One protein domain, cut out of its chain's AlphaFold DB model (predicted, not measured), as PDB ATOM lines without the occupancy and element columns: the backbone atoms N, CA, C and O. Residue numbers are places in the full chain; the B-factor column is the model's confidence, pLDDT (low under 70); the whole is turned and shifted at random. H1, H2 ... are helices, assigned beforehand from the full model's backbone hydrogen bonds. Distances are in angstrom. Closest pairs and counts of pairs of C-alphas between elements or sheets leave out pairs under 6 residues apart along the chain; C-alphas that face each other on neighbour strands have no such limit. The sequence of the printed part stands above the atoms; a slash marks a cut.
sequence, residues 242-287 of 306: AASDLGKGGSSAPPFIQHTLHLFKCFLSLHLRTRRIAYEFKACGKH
ATOM      1  N   ALA A 242      16.006  12.786  32.155       83.12
ATOM      2  CA  ALA A 242      14.920  12.271  31.332       83.12
ATOM      3  C   ALA A 242      14.125  11.181  32.070       83.12
ATOM      4  O   ALA A 242      14.661  10.444  32.902       83.12
ATOM      5  N   ALA A 243      12.835  11.062  31.756       80.62
ATOM      6  CA  ALA A 243      12.026   9.944  32.226       80.62
ATOM      7  C   ALA A 243      12.626   8.623  31.724       80.62
ATOM      8  O   ALA A 243      12.987   8.496  30.555       80.62
ATOM      9  N   SER A 244      12.717   7.635  32.606       78.62
ATOM     10  CA  SER A 244      13.122   6.282  32.255       78.62
ATOM     11  C   SER A 244      12.016   5.582  31.484       78.62
ATOM     12  O   SER A 244      10.844   5.625  31.869       78.62
ATOM     13  N   ASP A 245      12.406   4.841  30.452       73.44
ATOM     14  CA  ASP A 245      11.496   3.962  29.722       73.44
ATOM     15  C   ASP A 245      10.952   2.824  30.602       73.44
ATOM     16  O   ASP A 245       9.862   2.317  30.336       73.44
ATOM     17  N   LEU A 246      11.626   2.502  31.716       68.88
ATOM     18  CA  LEU A 246      11.137   1.547  32.719       68.88
ATOM     19  C   LEU A 246       9.793   1.976  33.329       68.88
ATOM     20  O   LEU A 246       8.979   1.128  33.685       68.88
ATOM     21  N   GLY A 247       9.540   3.286  33.435       61.12
ATOM     22  CA  GLY A 247       8.307   3.830  34.007       61.12
ATOM     23  C   GLY A 247       7.116   3.852  33.044       61.12
ATOM     24  O   GLY A 247       5.989   4.057  33.489       61.12
ATOM     25  N   LYS A 248       7.336   3.633  31.738       63.94
ATOM     26  CA  LYS A 248       6.298   3.800  30.705       63.94
ATOM     27  C   LYS A 248       5.296   2.645  30.633       63.94
ATOM     28  O   LYS A 248       4.317   2.754  29.905       63.94
ATOM     29  N   GLY A 249       5.498   1.562  31.391       53.66
ATOM     30  CA  GLY A 249       4.510   0.484  31.551       53.66
ATOM     31  C   GLY A 249       4.108  -0.233  30.255       53.66
ATOM     32  O   GLY A 249       3.133  -0.978  30.259       53.66
ATOM     33  N   GLY A 250       4.836  -0.011  29.158       57.19
ATOM     34  CA  GLY A 250       4.641  -0.718  27.902       57.19
ATOM     35  C   GLY A 250       5.265  -2.112  27.940       57.19
ATOM     36  O   GLY A 250       6.121  -2.415  28.777       57.19
ATOM     37  N   SER A 251       4.876  -2.947  26.980       55.97
ATOM     38  CA  SER A 251       5.323  -4.336  26.790       55.97
ATOM     39  C   SER A 251       6.842  -4.516  26.611       55.97
ATOM     40  O   SER A 251       7.305  -5.643  26.488       55.97
ATOM     41  N   SER A 252       7.618  -3.428  26.573       60.00
ATOM     42  CA  SER A 252       9.077  -3.424  26.430       60.00
ATOM     43  C   SER A 252       9.847  -3.483  27.758       60.00
ATOM     44  O   SER A 252      11.055  -3.710  27.740       60.00
ATOM     45  N   ALA A 253       9.194  -3.281  28.909       68.44
ATOM     46  CA  ALA A 253       9.854  -3.409  30.211       68.44
ATOM     47  C   ALA A 253       9.981  -4.891  30.627       68.44
ATOM     48  O   ALA A 253       9.023  -5.646  30.447       68.44
ATOM     49  N   PRO A 254      11.104  -5.324  31.239       77.12
ATOM     50  CA  PRO A 254      11.254  -6.694  31.730       77.12
ATOM     51  C   PRO A 254      10.117  -7.101  32.691       77.12
ATOM     52  O   PRO A 254       9.727  -6.280  33.530       77.12
ATOM     53  N   PRO A 255       9.628  -8.359  32.661       80.12
ATOM     54  CA  PRO A 255       8.501  -8.807  33.491       80.12
ATOM     55  C   PRO A 255       8.679  -8.552  34.994       80.12
ATOM     56  O   PRO A 255       7.737  -8.158  35.678       80.12
ATOM     57  N   PHE A 256       9.905  -8.705  35.506       81.38
ATOM     58  CA  PHE A 256      10.242  -8.388  36.896       81.38
ATOM     59  C   PHE A 256       9.930  -6.926  37.251       81.38
ATOM     60  O   PHE A 256       9.277  -6.668  38.257       81.38
ATOM     61  N   ILE A 257      10.322  -5.972  36.396       77.75
ATOM     62  CA  ILE A 257      10.076  -4.541  36.619       77.75
ATOM     63  C   ILE A 257       8.574  -4.263  36.623       77.75
ATOM     64  O   ILE A 257       8.081  -3.571  37.508       77.75
ATOM     65  N   GLN A 258       7.829  -4.838  35.678       77.50
ATOM     66  CA  GLN A 258       6.373  -4.688  35.630       77.50
ATOM     67  C   GLN A 258       5.707  -5.203  36.915       77.50
ATOM     68  O   GLN A 258       4.831  -4.532  37.466       77.50
ATOM     69  N   HIS A 259       6.162  -6.347  37.434       82.12
ATOM     70  CA  HIS A 259       5.669  -6.905  38.690       82.12
ATOM     71  C   HIS A 259       6.011  -6.012  39.893       82.12
ATOM     72  O   HIS A 259       5.130  -5.699  40.693       82.12
ATOM     73  N   THR A 260       7.248  -5.517  39.993       82.75
ATOM     74  CA  THR A 260       7.658  -4.576  41.047       82.75
ATOM     75  C   THR A 260       6.835  -3.287  41.008       82.75
ATOM     76  O   THR A 260       6.367  -2.824  42.047       82.75
ATOM     77  N   LEU A 261       6.595  -2.726  39.817       79.81
ATOM     78  CA  LEU A 261       5.751  -1.541  39.638       79.81
ATOM     79  C   LEU A 261       4.310  -1.797  40.076       79.81
ATOM     80  O   LEU A 261       3.701  -0.940  40.714       79.81
ATOM     81  N   HIS A 262       3.760  -2.962  39.735       82.81
ATOM     82  CA  HIS A 262       2.420  -3.356  40.151       82.81
ATOM     83  C   HIS A 262       2.319  -3.464  41.677       82.81
ATOM     84  O   HIS A 262       1.445  -2.832  42.269       82.81
ATOM     85  N   LEU A 263       3.249  -4.174  42.323       86.19
ATOM     86  CA  LEU A 263       3.300  -4.282  43.782       86.19
ATOM     87  C   LEU A 263       3.414  -2.907  44.442       86.19
ATOM     88  O   LEU A 263       2.684  -2.615  45.384       86.19
ATOM     89  N   PHE A 264       4.273  -2.033  43.915       83.38
ATOM     90  CA  PHE A 264       4.441  -0.683  44.441       83.38
ATOM     91  C   PHE A 264       3.147   0.144  44.349       83.38
ATOM     92  O   PHE A 264       2.759   0.784  45.327       83.38
ATOM     93  N   LYS A 265       2.415   0.071  43.224       82.19
ATOM     94  CA  LYS A 265       1.076   0.684  43.092       82.19
ATOM     95  C   LYS A 265       0.091   0.122  44.114       82.19
ATOM     96  O   LYS A 265      -0.628   0.898  44.745       82.19
ATOM     97  N   CYS A 266       0.068  -1.198  44.291       85.75
ATOM     98  CA  CYS A 266      -0.786  -1.858  45.273       85.75
ATOM     99  C   CYS A 266      -0.472  -1.355  46.688       85.75
ATOM    100  O   CYS A 266      -1.381  -0.884  47.367       85.75
ATOM    101  N   PHE A 267       0.801  -1.320  47.093       85.25
ATOM    102  CA  PHE A 267       1.213  -0.796  48.400       85.25
ATOM    103  C   PHE A 267       0.808   0.665  48.612       85.25
ATOM    104  O   PHE A 267       0.234   0.995  49.650       85.25
ATOM    105  N   LEU A 268       1.029   1.539  47.625       83.81
ATOM    106  CA  LEU A 268       0.607   2.939  47.720       83.81
ATOM    107  C   LEU A 268      -0.918   3.081  47.835       83.81
ATOM    108  O   LEU A 268      -1.391   4.009  48.493       83.81
ATOM    109  N   SER A 269      -1.687   2.170  47.232       83.81
ATOM    110  CA  SER A 269      -3.154   2.191  47.262       83.81
ATOM    111  C   SER A 269      -3.771   1.733  48.589       83.81
ATOM    112  O   SER A 269      -4.903   2.125  48.880       83.81
ATOM    113  N   LEU A 270      -3.033   0.972  49.408       87.81
ATOM    114  CA  LEU A 270      -3.519   0.447  50.692       87.81
ATOM    115  C   LEU A 270      -3.729   1.537  51.752       87.81
ATOM    116  O   LEU A 270      -4.530   1.351  52.664       87.81
ATOM    117  N   HIS A 271      -3.035   2.674  51.649       85.12
ATOM    118  CA  HIS A 271      -3.098   3.731  52.654       85.12
ATOM    119  C   HIS A 271      -3.606   5.058  52.064       85.12
ATOM    120  O   HIS A 271      -3.117   5.559  51.050       85.12
ATOM    121  N   LEU A 272      -4.587   5.678  52.736       81.06
ATOM    122  CA  LEU A 272      -5.281   6.886  52.257       81.06
ATOM    123  C   LEU A 272      -4.331   8.058  51.956       81.06
ATOM    124  O   LEU A 272      -4.570   8.814  51.016       81.06
ATOM    125  N   ARG A 273      -3.237   8.198  52.720       78.19
ATOM    126  CA  ARG A 273      -2.240   9.269  52.515       78.19
ATOM    127  C   ARG A 273      -1.310   9.036  51.320       78.19
ATOM    128  O   ARG A 273      -0.789  10.002  50.778       78.19
ATOM    129  N   THR A 274      -1.092   7.787  50.908       79.44
ATOM    130  CA  THR A 274      -0.127   7.431  49.851       79.44
ATOM    131  C   THR A 274      -0.788   7.201  48.498       79.44
ATOM    132  O   THR A 274      -0.119   7.296  47.474       79.44
ATOM    133  N   ARG A 275      -2.112   6.991  48.467       77.88
ATOM    134  CA  ARG A 275      -2.885   6.736  47.240       77.88
ATOM    135  C   ARG A 275      -2.783   7.851  46.189       77.88
ATOM    136  O   ARG A 275      -3.031   7.604  45.016       77.88
ATOM    137  N   ARG A 276      -2.434   9.076  46.602       75.56
ATOM    138  CA  ARG A 276      -2.268  10.247  45.718       75.56
ATOM    139  C   ARG A 276      -0.819  10.500  45.283       75.56
ATOM    140  O   ARG A 276      -0.572  11.468  44.571       75.56
ATOM    141  N   ILE A 277       0.136   9.682  45.722       77.69
ATOM    142  CA  ILE A 277       1.544   9.858  45.362       77.69
ATOM    143  C   ILE A 277       1.747   9.370  43.926       77.69
ATOM    144  O   ILE A 277       1.572   8.189  43.630       77.69
ATOM    145  N   ALA A 278       2.133  10.288  43.042       75.88
ATOM    146  CA  ALA A 278       2.654   9.952  41.725       75.88
ATOM    147  C   ALA A 278       4.162   9.691  41.828       75.88
ATOM    148  O   ALA A 278       4.867  10.379  42.566       75.88
ATOM    149  N   TYR A 279       4.654   8.710  41.079       75.75
ATOM    150  CA  TYR A 279       6.075   8.401  40.990       75.75
ATOM    151  C   TYR A 279       6.514   8.406  39.526       75.75
ATOM    152  O   TYR A 279       5.749   8.053  38.628       75.75
ATOM    153  N   GLU A 280       7.761   8.795  39.292       76.56
ATOM    154  CA  GLU A 280       8.389   8.809  37.977       76.56
ATOM    155  C   GLU A 280       9.762   8.151  38.109       76.56
ATOM    156  O   GLU A 280      10.533   8.487  39.007       76.56
ATOM    157  N   PHE A 281      10.067   7.209  37.222       78.12
ATOM    158  CA  PHE A 281      11.412   6.655  37.123       78.12
ATOM    159  C   PHE A 281      12.236   7.567  36.229       78.12
ATOM    160  O   PHE A 281      11.768   7.956  35.163       78.12
ATOM    161  N   LYS A 282      13.462   7.883  36.636       79.00
ATOM    162  CA  LYS A 282      14.385   8.719  35.866       79.00
ATOM    163  C   LYS A 282      15.486   7.864  35.255       79.00
ATOM    164  O   LYS A 282      16.032   6.984  35.919       79.00
ATOM    165  N   ALA A 283      15.781   8.090  33.978       74.75
ATOM    166  CA  ALA A 283      16.944   7.517  33.319       74.75
ATOM    167  C   ALA A 283      18.164   8.270  33.844       74.75
ATOM    168  O   ALA A 283      18.469   9.373  33.395       74.75
ATOM    169  N   CYS A 284      18.818   7.713  34.856       67.31
ATOM    170  CA  CYS A 284      20.035   8.311  35.378       67.31
ATOM    171  C   CYS A 284      21.207   7.925  34.479       67.31
ATOM    172  O   CYS A 284      21.374   6.754  34.133       67.31
ATOM    173  N   GLY A 285      22.034   8.912  34.129       62.31
ATOM    174  CA  GLY A 285      23.381   8.656  33.629       62.31
ATOM    175  C   GLY A 285      24.242   7.940  34.679       62.31
ATOM    176  O   GLY A 285      23.802   7.663  35.797       62.31
ATOM    177  N   LYS A 286      25.490   7.619  34.316       61.09
ATOM    178  CA  LYS A 286      26.403   6.864  35.188       61.09
ATOM    179  C   LYS A 286      26.550   7.537  36.570       61.09
ATOM    180  O   LYS A 286      26.835   8.722  36.659       61.09
ATOM    181  N   HIS A 287      26.390   6.726  37.621       62.09
ATOM    182  CA  HIS A 287      26.728   6.984  39.031       62.09
ATOM    183  C   HIS A 287      25.957   8.070  39.804       62.09
ATOM    184  O   HIS A 287      26.471   8.599  40.796       62.09
TER     185      HIS A 287
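This is residues 242 to 287 of the 306 residues of an uncharacterized protein of Gymnopus luxurians FD-317 M1 (UniProt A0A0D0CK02). One long helix, H2, and the unnamed stretch after it make an open V: beyond H2 the backbone turns through residues 271 to 275 and folds back as an extended strip toward the first printed residues. The small helical turn H1 sits in the mouth of this V, between the first residues of H2 and the returning strip, whose last residues run on past Ala 242. The 46 printed residues hold two named helices, H1 then H2, and no named strand; the class is all helix, though under half of the residues, 20 of 46, are in named elements. The whole is loose, with a radius of gyration of the C-alphas of 12.0 A, and elongated, spanning 35 by 22 by 17 A.

The printed part begins at Ala 242, with its C-alpha at (14.920, 12.271, 31.332). H1 is residues 245 to 248. H2 is residues 255 to 270, 22.9 A from first to last C-alpha, running from C-alpha 255 at (8.501, -8.807, 33.491) to C-alpha 270 at (-3.519, 0.447, 50.692). Residues 271 to 287 hold no named element and end with C-alpha 287 at (26.728, 6.984, 39.031).

H1 and H2 are close but not clearly touching, with 1 pair of C-alphas within 8 A. Their closest C-alphas, those of Leu 246 and Ile 257, are 7.3 A apart. Their centres are 13.1 A apart. In H2 every O i to N i+4 pair is within hydrogen-bond range; H1 is too short for such a pair, and its one O i to N i+3 pair is within range.

The two C-alphas farthest apart, those of Leu 272 and Lys 286, are 36.0 A apart. The printed part has no cut, and the link from H1 to H2, 6 residues, is short. The C-alphas of residues 271 to 287 lie 6 to 20 A from the mean of the C-alphas. The mean pLDDT of the printed part is 75.5; it is under 70 in residues 246 to 253, of which 246 to 248 belong to H1, and in residues 284 to 287.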